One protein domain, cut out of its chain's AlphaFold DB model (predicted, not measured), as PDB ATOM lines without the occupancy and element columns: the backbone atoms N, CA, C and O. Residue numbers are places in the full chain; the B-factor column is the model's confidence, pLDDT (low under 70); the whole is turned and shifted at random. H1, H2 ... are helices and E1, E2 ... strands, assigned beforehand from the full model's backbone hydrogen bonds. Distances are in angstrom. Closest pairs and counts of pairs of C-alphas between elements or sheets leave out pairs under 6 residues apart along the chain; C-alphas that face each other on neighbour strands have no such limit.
ATOM      1  N   LEU A   2      43.598  -3.703  41.679       78.94
ATOM      2  CA  LEU A   2      43.610  -4.548  40.462       78.94
ATOM      3  C   LEU A   2      43.037  -5.960  40.678       78.94
ATOM      4  O   LEU A   2      42.113  -6.360  39.984       78.94
ATOM      5  N   ARG A   3      43.499  -6.668  41.718       78.50
ATOM      6  CA  ARG A   3      42.978  -7.997  42.083       78.50
ATOM      7  C   ARG A   3      41.487  -7.997  42.447       78.50
ATOM      8  O   ARG A   3      40.790  -8.959  42.184       78.50
ATOM      9  N   LEU A   4      41.002  -6.914  43.054       77.38
ATOM     10  CA  LEU A   4      39.606  -6.787  43.479       77.38
ATOM     11  C   LEU A   4      38.671  -6.585  42.279       77.38
ATOM     12  O   LEU A   4      37.579  -7.147  42.280       77.38
ATOM     13  N   VAL A   5      39.117  -5.831  41.267       79.00
ATOM     14  CA  VAL A   5      38.404  -5.658  39.990       79.00
ATOM     15  C   VAL A   5      38.389  -6.973  39.201       79.00
ATOM     16  O   VAL A   5      37.337  -7.369  38.710       79.00
ATOM     17  N   ASP A   6      39.520  -7.684  39.147       79.25
ATOM     18  CA  ASP A   6      39.643  -8.975  38.452       79.25
ATOM     19  C   ASP A   6      38.789 -10.091  39.090       79.25
ATOM     20  O   ASP A   6      38.115 -10.841  38.391       79.25
ATOM     21  N   GLU A   7      38.735 -10.166  40.427       82.25
ATOM     22  CA  GLU A   7      37.970 -11.190  41.161       82.25
ATOM     23  C   GLU A   7      36.435 -10.990  41.103       82.25
ATOM     24  O   GLU A   7      35.691 -11.884  41.511       82.25
ATOM     25  N   HIS A   8      35.932  -9.854  40.591       78.81
ATOM     26  CA  HIS A   8      34.494  -9.519  40.566       78.81
ATOM     27  C   HIS A   8      33.973  -9.075  39.179       78.81
ATOM     28  O   HIS A   8      33.368  -8.002  39.057       78.81
ATOM     29  N   PRO A   9      34.128  -9.898  38.123       71.06
ATOM     30  CA  PRO A   9      33.721  -9.525  36.771       71.06
ATOM     31  C   PRO A   9      32.208  -9.264  36.685       71.06
ATOM     32  O   PRO A   9      31.392 -10.038  37.189       71.06
ATOM     33  N   GLY A  10      31.826  -8.154  36.046       69.00
ATOM     34  CA  GLY A  10      30.426  -7.774  35.815       69.00
ATOM     35  C   GLY A  10      29.690  -7.171  37.018       69.00
ATOM     36  O   GLY A  10      28.505  -6.867  36.898       69.00
ATOM     37  N   ARG A  11      30.358  -6.985  38.169       71.69
ATOM     38  CA  ARG A  11      29.780  -6.307  39.347       71.69
ATOM     39  C   ARG A  11      30.161  -4.834  39.464       71.69
ATOM     40  O   ARG A  11      29.479  -4.103  40.174       71.69
ATOM     41  N   THR A  12      31.214  -4.402  38.774       60.53
ATOM     42  CA  THR A  12      31.662  -3.008  38.746       60.53
ATOM     43  C   THR A  12      31.983  -2.584  37.311       60.53
ATOM     44  O   THR A  12      32.594  -3.334  36.552       60.53
ATOM     45  N   ALA A  13      31.564  -1.379  36.916       64.94
ATOM     46  CA  ALA A  13      31.987  -0.739  35.669       64.94
ATOM     47  C   ALA A  13      33.267   0.078  35.928       64.94
ATOM     48  O   ALA A  13      33.280   1.296  35.792       64.94
ATOM     49  N   THR A  14      34.324  -0.583  36.407       71.31
ATOM     50  CA  THR A  14      35.553   0.086  36.862       71.31
ATOM     51  C   THR A  14      36.716  -0.229  35.930       71.31
ATOM     52  O   THR A  14      37.061  -1.392  35.737       71.31
ATOM     53  N   CYS A  15      37.357   0.812  35.400       73.81
ATOM     54  CA  CYS A  15      38.642   0.733  34.710       73.81
ATOM     55  C   CYS A  15      39.743   1.270  35.638       73.81
ATOM     56  O   CYS A  15      39.505   2.211  36.393       73.81
ATOM     57  N   VAL A  16      40.941   0.681  35.598       79.06
ATOM     58  CA  VAL A  16      42.105   1.172  36.350       79.06
ATOM     59  C   VAL A  16      43.153   1.645  35.354       79.06
ATOM     60  O   VAL A  16      43.685   0.842  34.592       79.06
ATOM     61  N   VAL A  17      43.466   2.940  35.383       83.31
ATOM     62  CA  VAL A  17      44.542   3.521  34.574       83.31
ATOM     63  C   VAL A  17      45.849   3.427  35.355       83.31
ATOM     64  O   VAL A  17      45.937   3.866  36.502       83.31
ATOM     65  N   LEU A  18      46.867   2.831  34.740       81.38
ATOM     66  CA  LEU A  18      48.209   2.709  35.299       81.38
ATOM     67  C   LEU A  18      49.173   3.520  34.434       81.38
ATOM     68  O   LEU A  18      49.159   3.401  33.213       81.38
ATOM     69  N   VAL A  19      50.020   4.331  35.068       78.88
ATOM     70  CA  VAL A  19      51.068   5.100  34.386       78.88
ATOM     71  C   VAL A  19      52.422   4.444  34.658       78.88
ATOM     72  O   VAL A  19      52.796   4.245  35.816       78.88
ATOM     73  N   GLY A  20      53.156   4.124  33.590       75.94
ATOM     74  CA  GLY A  20      54.447   3.428  33.638       75.94
ATOM     75  C   GLY A  20      54.348   1.922  33.371       75.94
ATOM     76  O   GLY A  20      53.261   1.350  33.354       75.94
ATOM     77  N   ASP A  21      55.497   1.285  33.142       69.94
ATOM     78  CA  ASP A  21      55.566  -0.147  32.837       69.94
ATOM     79  C   ASP A  21      55.322  -0.990  34.099       69.94
ATOM     80  O   ASP A  21      55.923  -0.750  35.154       69.94
ATOM     81  N   ARG A  22      54.423  -1.973  34.005       68.44
ATOM     82  CA  ARG A  22      54.126  -2.915  35.088       68.44
ATOM     83  C   ARG A  22      53.936  -4.318  34.536       68.44
ATOM     84  O   ARG A  22      52.970  -4.604  33.835       68.44
ATOM     85  N   ALA A  23      54.834  -5.210  34.939       65.44
ATOM     86  CA  ALA A  23      54.694  -6.631  34.671       65.44
ATOM     87  C   ALA A  23      53.482  -7.212  35.423       65.44
ATOM     88  O   ALA A  23      53.239  -6.867  36.578       65.44
ATOM     89  N   GLU A  24      52.767  -8.128  34.761       69.00
ATOM     90  CA  GLU A  24      51.730  -8.990  35.354       69.00
ATOM     91  C   GLU A  24      50.484  -8.254  35.888       69.00
ATOM     92  O   GLU A  24      50.056  -8.439  37.028       69.00
ATOM     93  N   THR A  25      49.851  -7.438  35.038       74.31
ATOM     94  CA  THR A  25      48.535  -6.853  35.349       74.31
ATOM     95  C   THR A  25      47.417  -7.863  35.031       74.31
ATOM     96  O   THR A  25      47.322  -8.294  33.880       74.31
ATOM     97  N   PRO A  26      46.581  -8.270  36.007       75.25
ATOM     98  CA  PRO A  26      45.469  -9.190  35.763       75.25
ATOM     99  C   PRO A  26      44.344  -8.523  34.953       75.25
ATOM    100  O   PRO A  26      44.133  -7.313  35.056       75.25
ATOM    101  N   GLY A  27      43.608  -9.319  34.172       76.25
ATOM    102  CA  GLY A  27      42.472  -8.873  33.356       76.25
ATOM    103  C   GLY A  27      42.819  -8.474  31.912       76.25
ATOM    104  O   GLY A  27      43.909  -8.735  31.407       76.25
ATOM    105  N   VAL A  28      41.858  -7.850  31.215       79.25
ATOM    106  CA  VAL A  28      42.056  -7.338  29.846       79.25
ATOM    107  C   VAL A  28      42.891  -6.062  29.902       79.25
ATOM    108  O   VAL A  28      42.412  -5.018  30.337       79.25
ATOM    109  N   VAL A  29      44.134  -6.152  29.434       83.19
ATOM    110  CA  VAL A  29      45.067  -5.020  29.364       83.19
ATOM    111  C   VAL A  29      44.947  -4.302  28.020       83.19
ATOM    112  O   VAL A  29      44.920  -4.942  26.963       83.19
ATOM    113  N   VAL A  30      44.885  -2.973  28.085       86.00
ATOM    114  CA  VAL A  30      44.952  -2.054  26.946       86.00
ATOM    115  C   VAL A  30      46.196  -1.191  27.136       86.00
ATOM    116  O   VAL A  30      46.223  -0.333  28.016       86.00
ATOM    117  N   ASP A  31      47.225  -1.429  26.327       86.62
ATOM    118  CA  ASP A  31      48.493  -0.707  26.409       86.62
ATOM    119  C   ASP A  31      48.450   0.517  25.502       86.62
ATOM    120  O   ASP A  31      48.313   0.388  24.285       86.62
ATOM    121  N   VAL A  32      48.606   1.708  26.077       86.25
ATOM    122  CA  VAL A  32      48.669   2.963  25.322       86.25
ATOM    123  C   VAL A  32      50.093   3.498  25.357       86.25
ATOM    124  O   VAL A  32      50.652   3.778  26.415       86.25
ATOM    125  N   THR A  33      50.702   3.641  24.185       83.81
ATOM    126  CA  THR A  33      52.057   4.192  24.049       83.81
ATOM    127  C   THR A  33      52.044   5.720  24.003       83.81
ATOM    128  O   THR A  33      51.070   6.334  23.569       83.81
ATOM    129  N   ALA A  34      53.186   6.340  24.317       77.56
ATOM    130  CA  ALA A  34      53.380   7.787  24.173       77.56
ATOM    131  C   ALA A  34      53.221   8.300  22.724       77.56
ATOM    132  O   ALA A  34      53.019   9.489  22.513       77.56
ATOM    133  N   ALA A  35      53.297   7.416  21.722       79.81
ATOM    134  CA  ALA A  35      53.081   7.751  20.314       79.81
ATOM    135  C   ALA A  35      51.613   7.580  19.865       79.81
ATOM    136  O   ALA A  35      51.338   7.611  18.666       79.81
ATOM    137  N   GLY A  36      50.680   7.335  20.793       81.25
ATOM    138  CA  GLY A  36      49.256   7.169  20.486       81.25
ATOM    139  C   GLY A  36      48.895   5.826  19.842       81.25
ATOM    140  O   GLY A  36      47.822   5.696  19.260       81.25
ATOM    141  N   ARG A  37      49.766   4.810  19.915       88.44
ATOM    142  CA  ARG A  37      49.407   3.418  19.576       88.44
ATOM    143  C   ARG A  37      48.722   2.744  20.753       88.44
ATOM    144  O   ARG A  37      49.204   2.888  21.876       88.44
ATOM    145  N   VAL A  38      47.664   1.992  20.471       89.69
ATOM    146  CA  VAL A  38      46.920   1.180  21.435       89.69
ATOM    147  C   VAL A  38      47.068  -0.286  21.060       89.69
ATOM    148  O   VAL A  38      46.615  -0.696  19.995       89.69
ATOM    149  N   SER A  39      47.667  -1.080  21.939       88.31
ATOM    150  CA  SER A  39      47.748  -2.530  21.790       88.31
ATOM    151  C   SER A  39      46.756  -3.203  22.733       88.31
ATOM    152  O   SER A  39      46.658  -2.845  23.906       88.31
ATOM    153  N   VAL A  40      46.023  -4.199  22.233       88.88
ATOM    154  CA  VAL A  40      45.165  -5.072  23.048       88.88
ATOM    155  C   VAL A  40      45.654  -6.509  22.864       88.88
ATOM    156  O   VAL A  40      45.133  -7.225  22.000       88.88
ATOM    157  N   PRO A  41      46.658  -6.963  23.645       83.38
ATOM    158  CA  PRO A  41      47.313  -8.256  23.429       83.38
ATOM    159  C   PRO A  41      46.340  -9.438  23.434       83.38
ATOM    160  O   PRO A  41      46.434 -10.327  22.593       83.38
ATOM    161  N   HIS A  42      45.344  -9.400  24.325       82.56
ATOM    162  CA  HIS A  42      44.303 -10.424  24.455       82.56
ATOM    163  C   HIS A  42      43.456 -10.609  23.187       82.56
ATOM    164  O   HIS A  42      42.919 -11.691  22.961       82.56
ATOM    165  N   ALA A  43      43.335  -9.564  22.366       85.69
ATOM    166  CA  ALA A  43      42.579  -9.570  21.117       85.69
ATOM    167  C   ALA A  43      43.484  -9.553  19.870       85.69
ATOM    168  O   ALA A  43      42.975  -9.595  18.752       85.69
ATOM    169  N   GLY A  44      44.810  -9.478  20.044       87.75
ATOM    170  CA  GLY A  44      45.768  -9.350  18.944       87.75
ATOM    171  C   GLY A  44      45.601  -8.067  18.120       87.75
ATOM    172  O   GLY A  44      45.873  -8.084  16.921       87.75
ATOM    173  N   LEU A  45      45.114  -6.981  18.730       89.88
ATOM    174  CA  LEU A  45      44.849  -5.714  18.040       89.88
ATOM    175  C   LEU A  45      45.991  -4.713  18.251       89.88
ATOM    176  O   LEU A  45      46.453  -4.544  19.377       89.88
ATOM    177  N   ASP A  46      46.375  -4.018  17.179       89.25
ATOM    178  CA  ASP A  46      47.236  -2.825  17.177       89.25
ATOM    179  C   ASP A  46      46.468  -1.696  16.481       89.25
ATOM    180  O   ASP A  46      46.120  -1.793  15.300       89.25
ATOM    181  N   LEU A  47      46.122  -0.664  17.242       89.62
ATOM    182  CA  LEU A  47      45.212   0.407  16.859       89.62
ATOM    183  C   LEU A  47      45.889   1.771  17.037       89.62
ATOM    184  O   LEU A  47      46.879   1.925  17.752       89.62
ATOM    185  N   VAL A  48      45.317   2.793  16.407       86.75
ATOM    186  CA  VAL A  48      45.665   4.196  16.670       86.75
ATOM    187  C   VAL A  48      44.632   4.757  17.640       86.75
ATOM    188  O   VAL A  48      43.432   4.653  17.380       86.75
ATOM    189  N   ALA A  49      45.083   5.330  18.755       83.06
ATOM    190  CA  ALA A  49      44.213   6.030  19.689       83.06
ATOM    191  C   ALA A  49      43.560   7.218  18.977       83.06
ATOM    192  O   ALA A  49      44.251   8.039  18.373       83.06
ATOM    193  N   ALA A  50      42.238   7.345  19.088       80.81
ATOM    194  CA  ALA A  50      41.614   8.645  18.895       80.81
ATOM    195  C   ALA A  50      42.086   9.538  20.049       80.81
ATOM    196  O   ALA A  50      41.916   9.180  21.213       80.81
ATOM    197  N   GLY A  51      42.733  10.652  19.730       75.50
ATOM    198  CA  GLY A  51      43.355  11.513  20.723       75.50
ATOM    199  C   GLY A  51      43.403  12.956  20.259       75.50
ATOM    200  O   GLY A  51      43.222  13.248  19.079       75.50
ATOM    201  N   LEU A  52      43.640  13.839  21.220       81.50
ATOM    202  CA  LEU A  52      43.889  15.248  20.973       81.50
ATOM    203  C   LEU A  52      45.297  15.421  20.393       81.50
ATOM    204  O   LEU A  52      46.237  14.714  20.772       81.50
ATOM    205  N   THR A  53      45.455  16.375  19.484       83.81
ATOM    206  CA  THR A  53      46.779  16.899  19.130       83.81
ATOM    207  C   THR A  53      47.455  17.495  20.368       83.81
ATOM    208  O   THR A  53      46.800  17.788  21.366       83.81
ATOM    209  N   SER A  54      48.775  17.703  20.320       81.00
ATOM    210  CA  SER A  54      49.493  18.339  21.437       81.00
ATOM    211  C   SER A  54      48.899  19.704  21.800       81.00
ATOM    212  O   SER A  54      48.780  20.013  22.980       81.00
ATOM    213  N   ASP A  55      48.494  20.488  20.798       82.69
ATOM    214  CA  ASP A  55      47.922  21.824  20.994       82.69
ATOM    215  C   ASP A  55      46.526  21.746  21.624       82.69
ATOM    216  O   ASP A  55      46.223  22.482  22.560       82.69
ATOM    217  N   GLU A  56      45.683  20.817  21.165       88.62
ATOM    218  CA  GLU A  56      44.359  20.581  21.752       88.62
ATOM    219  C   GLU A  56      44.463  20.037  23.181       88.62
ATOM    220  O   GLU A  56      43.753  20.505  24.066       88.62
ATOM    221  N   ALA A  57      45.376  19.093  23.432       86.38
ATOM    222  CA  ALA A  57      45.625  18.553  24.766       86.38
ATOM    223  C   ALA A  57      46.133  19.642  25.718       86.38
ATOM    224  O   ALA A  57      45.679  19.717  26.856       86.38
ATOM    225  N   GLN A  58      47.028  20.515  25.247       87.31
ATOM    226  CA  GLN A  58      47.507  21.656  26.022       87.31
ATOM    227  C   GLN A  58      46.394  22.679  26.277       87.31
ATOM    228  O   GLN A  58      46.304  23.206  27.382       87.31
ATOM    229  N   GLY A  59      45.518  22.922  25.299       86.94
ATOM    230  CA  GLY A  59      44.326  23.753  25.473       86.94
ATOM    231  C   GLY A  59      43.366  23.189  26.524       86.94
ATOM    232  O   GLY A  59      42.967  23.909  27.435       86.94
ATOM    233  N   CYS A  60      43.045  21.893  26.457       86.69
ATOM    234  CA  CYS A  60      42.224  21.217  27.465       86.69
ATOM    235  C   CYS A  60      42.883  21.238  28.849       86.69
ATOM    236  O   CYS A  60      42.207  21.520  29.833       86.69
ATOM    237  N   ALA A  61      44.192  20.985  28.931       85.62
ATOM    238  CA  ALA A  61      44.933  21.048  30.188       85.62
ATOM    239  C   ALA A  61      44.931  22.462  30.783       85.62
ATOM    240  O   ALA A  61      44.783  22.600  31.989       85.62
ATOM    241  N   ALA A  62      45.040  23.508  29.957       86.25
ATOM    242  CA  ALA A  62      44.937  24.889  30.419       86.25
ATOM    243  C   ALA A  62      43.532  25.214  30.955       86.25
ATOM    244  O   ALA A  62      43.420  25.872  31.982       86.25
ATOM    245  N   LEU A  63      42.469  24.722  30.304       85.44
ATOM    246  CA  LEU A  63      41.093  24.881  30.794       85.44
ATOM    247  C   LEU A  63      40.864  24.147  32.124       85.44
ATOM    248  O   LEU A  63      40.256  24.714  33.024       85.44
ATOM    249  N   LEU A  64      41.373  22.918  32.260       84.75
ATOM    250  CA  LEU A  64      41.280  22.144  33.502       84.75
ATOM    251  C   LEU A  64      42.102  22.780  34.630       84.75
ATOM    252  O   LEU A  64      41.596  22.946  35.733       84.75
ATOM    253  N   ALA A  65      43.327  23.222  34.346       83.81
ATOM    254  CA  ALA A  65      44.146  23.936  35.324       83.81
ATOM    255  C   ALA A  65      43.483  25.247  35.777       83.81
ATOM    256  O   ALA A  65      43.570  25.603  36.944       83.81
ATOM    257  N   GLN A  66      42.777  25.946  34.880       78.38
ATOM    258  CA  GLN A  66      42.001  27.128  35.260       78.38
ATOM    259  C   GLN A  66      40.789  26.771  36.129       78.38
ATOM    260  O   GLN A  66      40.420  27.566  36.981       78.38
ATOM    261  N   SER A  67      40.173  25.597  35.943       72.81
ATOM    262  CA  SER A  67      39.093  25.140  36.832       72.81
ATOM    263  C   SER A  67      39.577  24.758  38.235       72.81
ATOM    264  O   SER A  67      38.770  24.705  39.154       72.81
ATOM    265  N   GLU A  68      40.882  24.521  38.403       73.50
ATOM    266  CA  GLU A  68      41.524  24.312  39.708       73.50
ATOM    267  C   GLU A  68      41.940  25.638  40.378       73.50
ATOM    268  O   GLU A  68      42.287  25.647  41.559       73.50
ATOM    269  N   ASP A  69      41.908  26.761  39.650       73.50
ATOM    270  CA  ASP A  69      42.151  28.097  40.198       73.50
ATOM    271  C   ASP A  69      40.867  28.635  40.837       73.50
ATOM    272  O   ASP A  69      40.006  29.220  40.180       73.50
TER     273      ASP A  69
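Overview. This is residues 2 to 69 of the 431 residues of an uncharacterized protein of Phycicoccus sp (UniProt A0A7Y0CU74). With little regular structure, this is a winding loop, residues 7 to 36, leading from short helix H1 to a small two-stranded hairpin, E1 and E2; beyond it helix H2 sticks out, residues 53 to 59 and 61 to 69 standing free. The printed part has 68 residues, 27 in two named helices and two named strands, in the order H1, E1, E2, H2; the class is mixed. It is loose, radius of gyration of the C-alphas 15.5 A, spanning 39 by 29 by 21 A.

Along the chain. H1, residues 2 to 6, begins at C-alpha 2 (43.610, -4.548, 40.462). E1 is residues 37 to 40, E2 residues 45 to 48. H2, residues 54 to 67, measures 19.8 A from first to last C-alpha, ending at (39.093, 25.140, 36.832).

Arrangement. The hairpin E1 and E2 is antiparallel, at 156 degrees; N 38 and O 47 are within hydrogen-bond range, 2.8 A. Residues 31 to 32 pair antiparallel with residues 38 to 39 of E1. H1 and H2 are apart; in both, every O i to N i+4 pair is within range.

Size, cuts and confidence. The farthest C-alphas, Gly 44 and Asp 69, are 43.2 A apart. The printed part has no cut. The link H1 to E1 is long. Residues 10, 12 to 13 and 21 to 24 have pLDDT under 70.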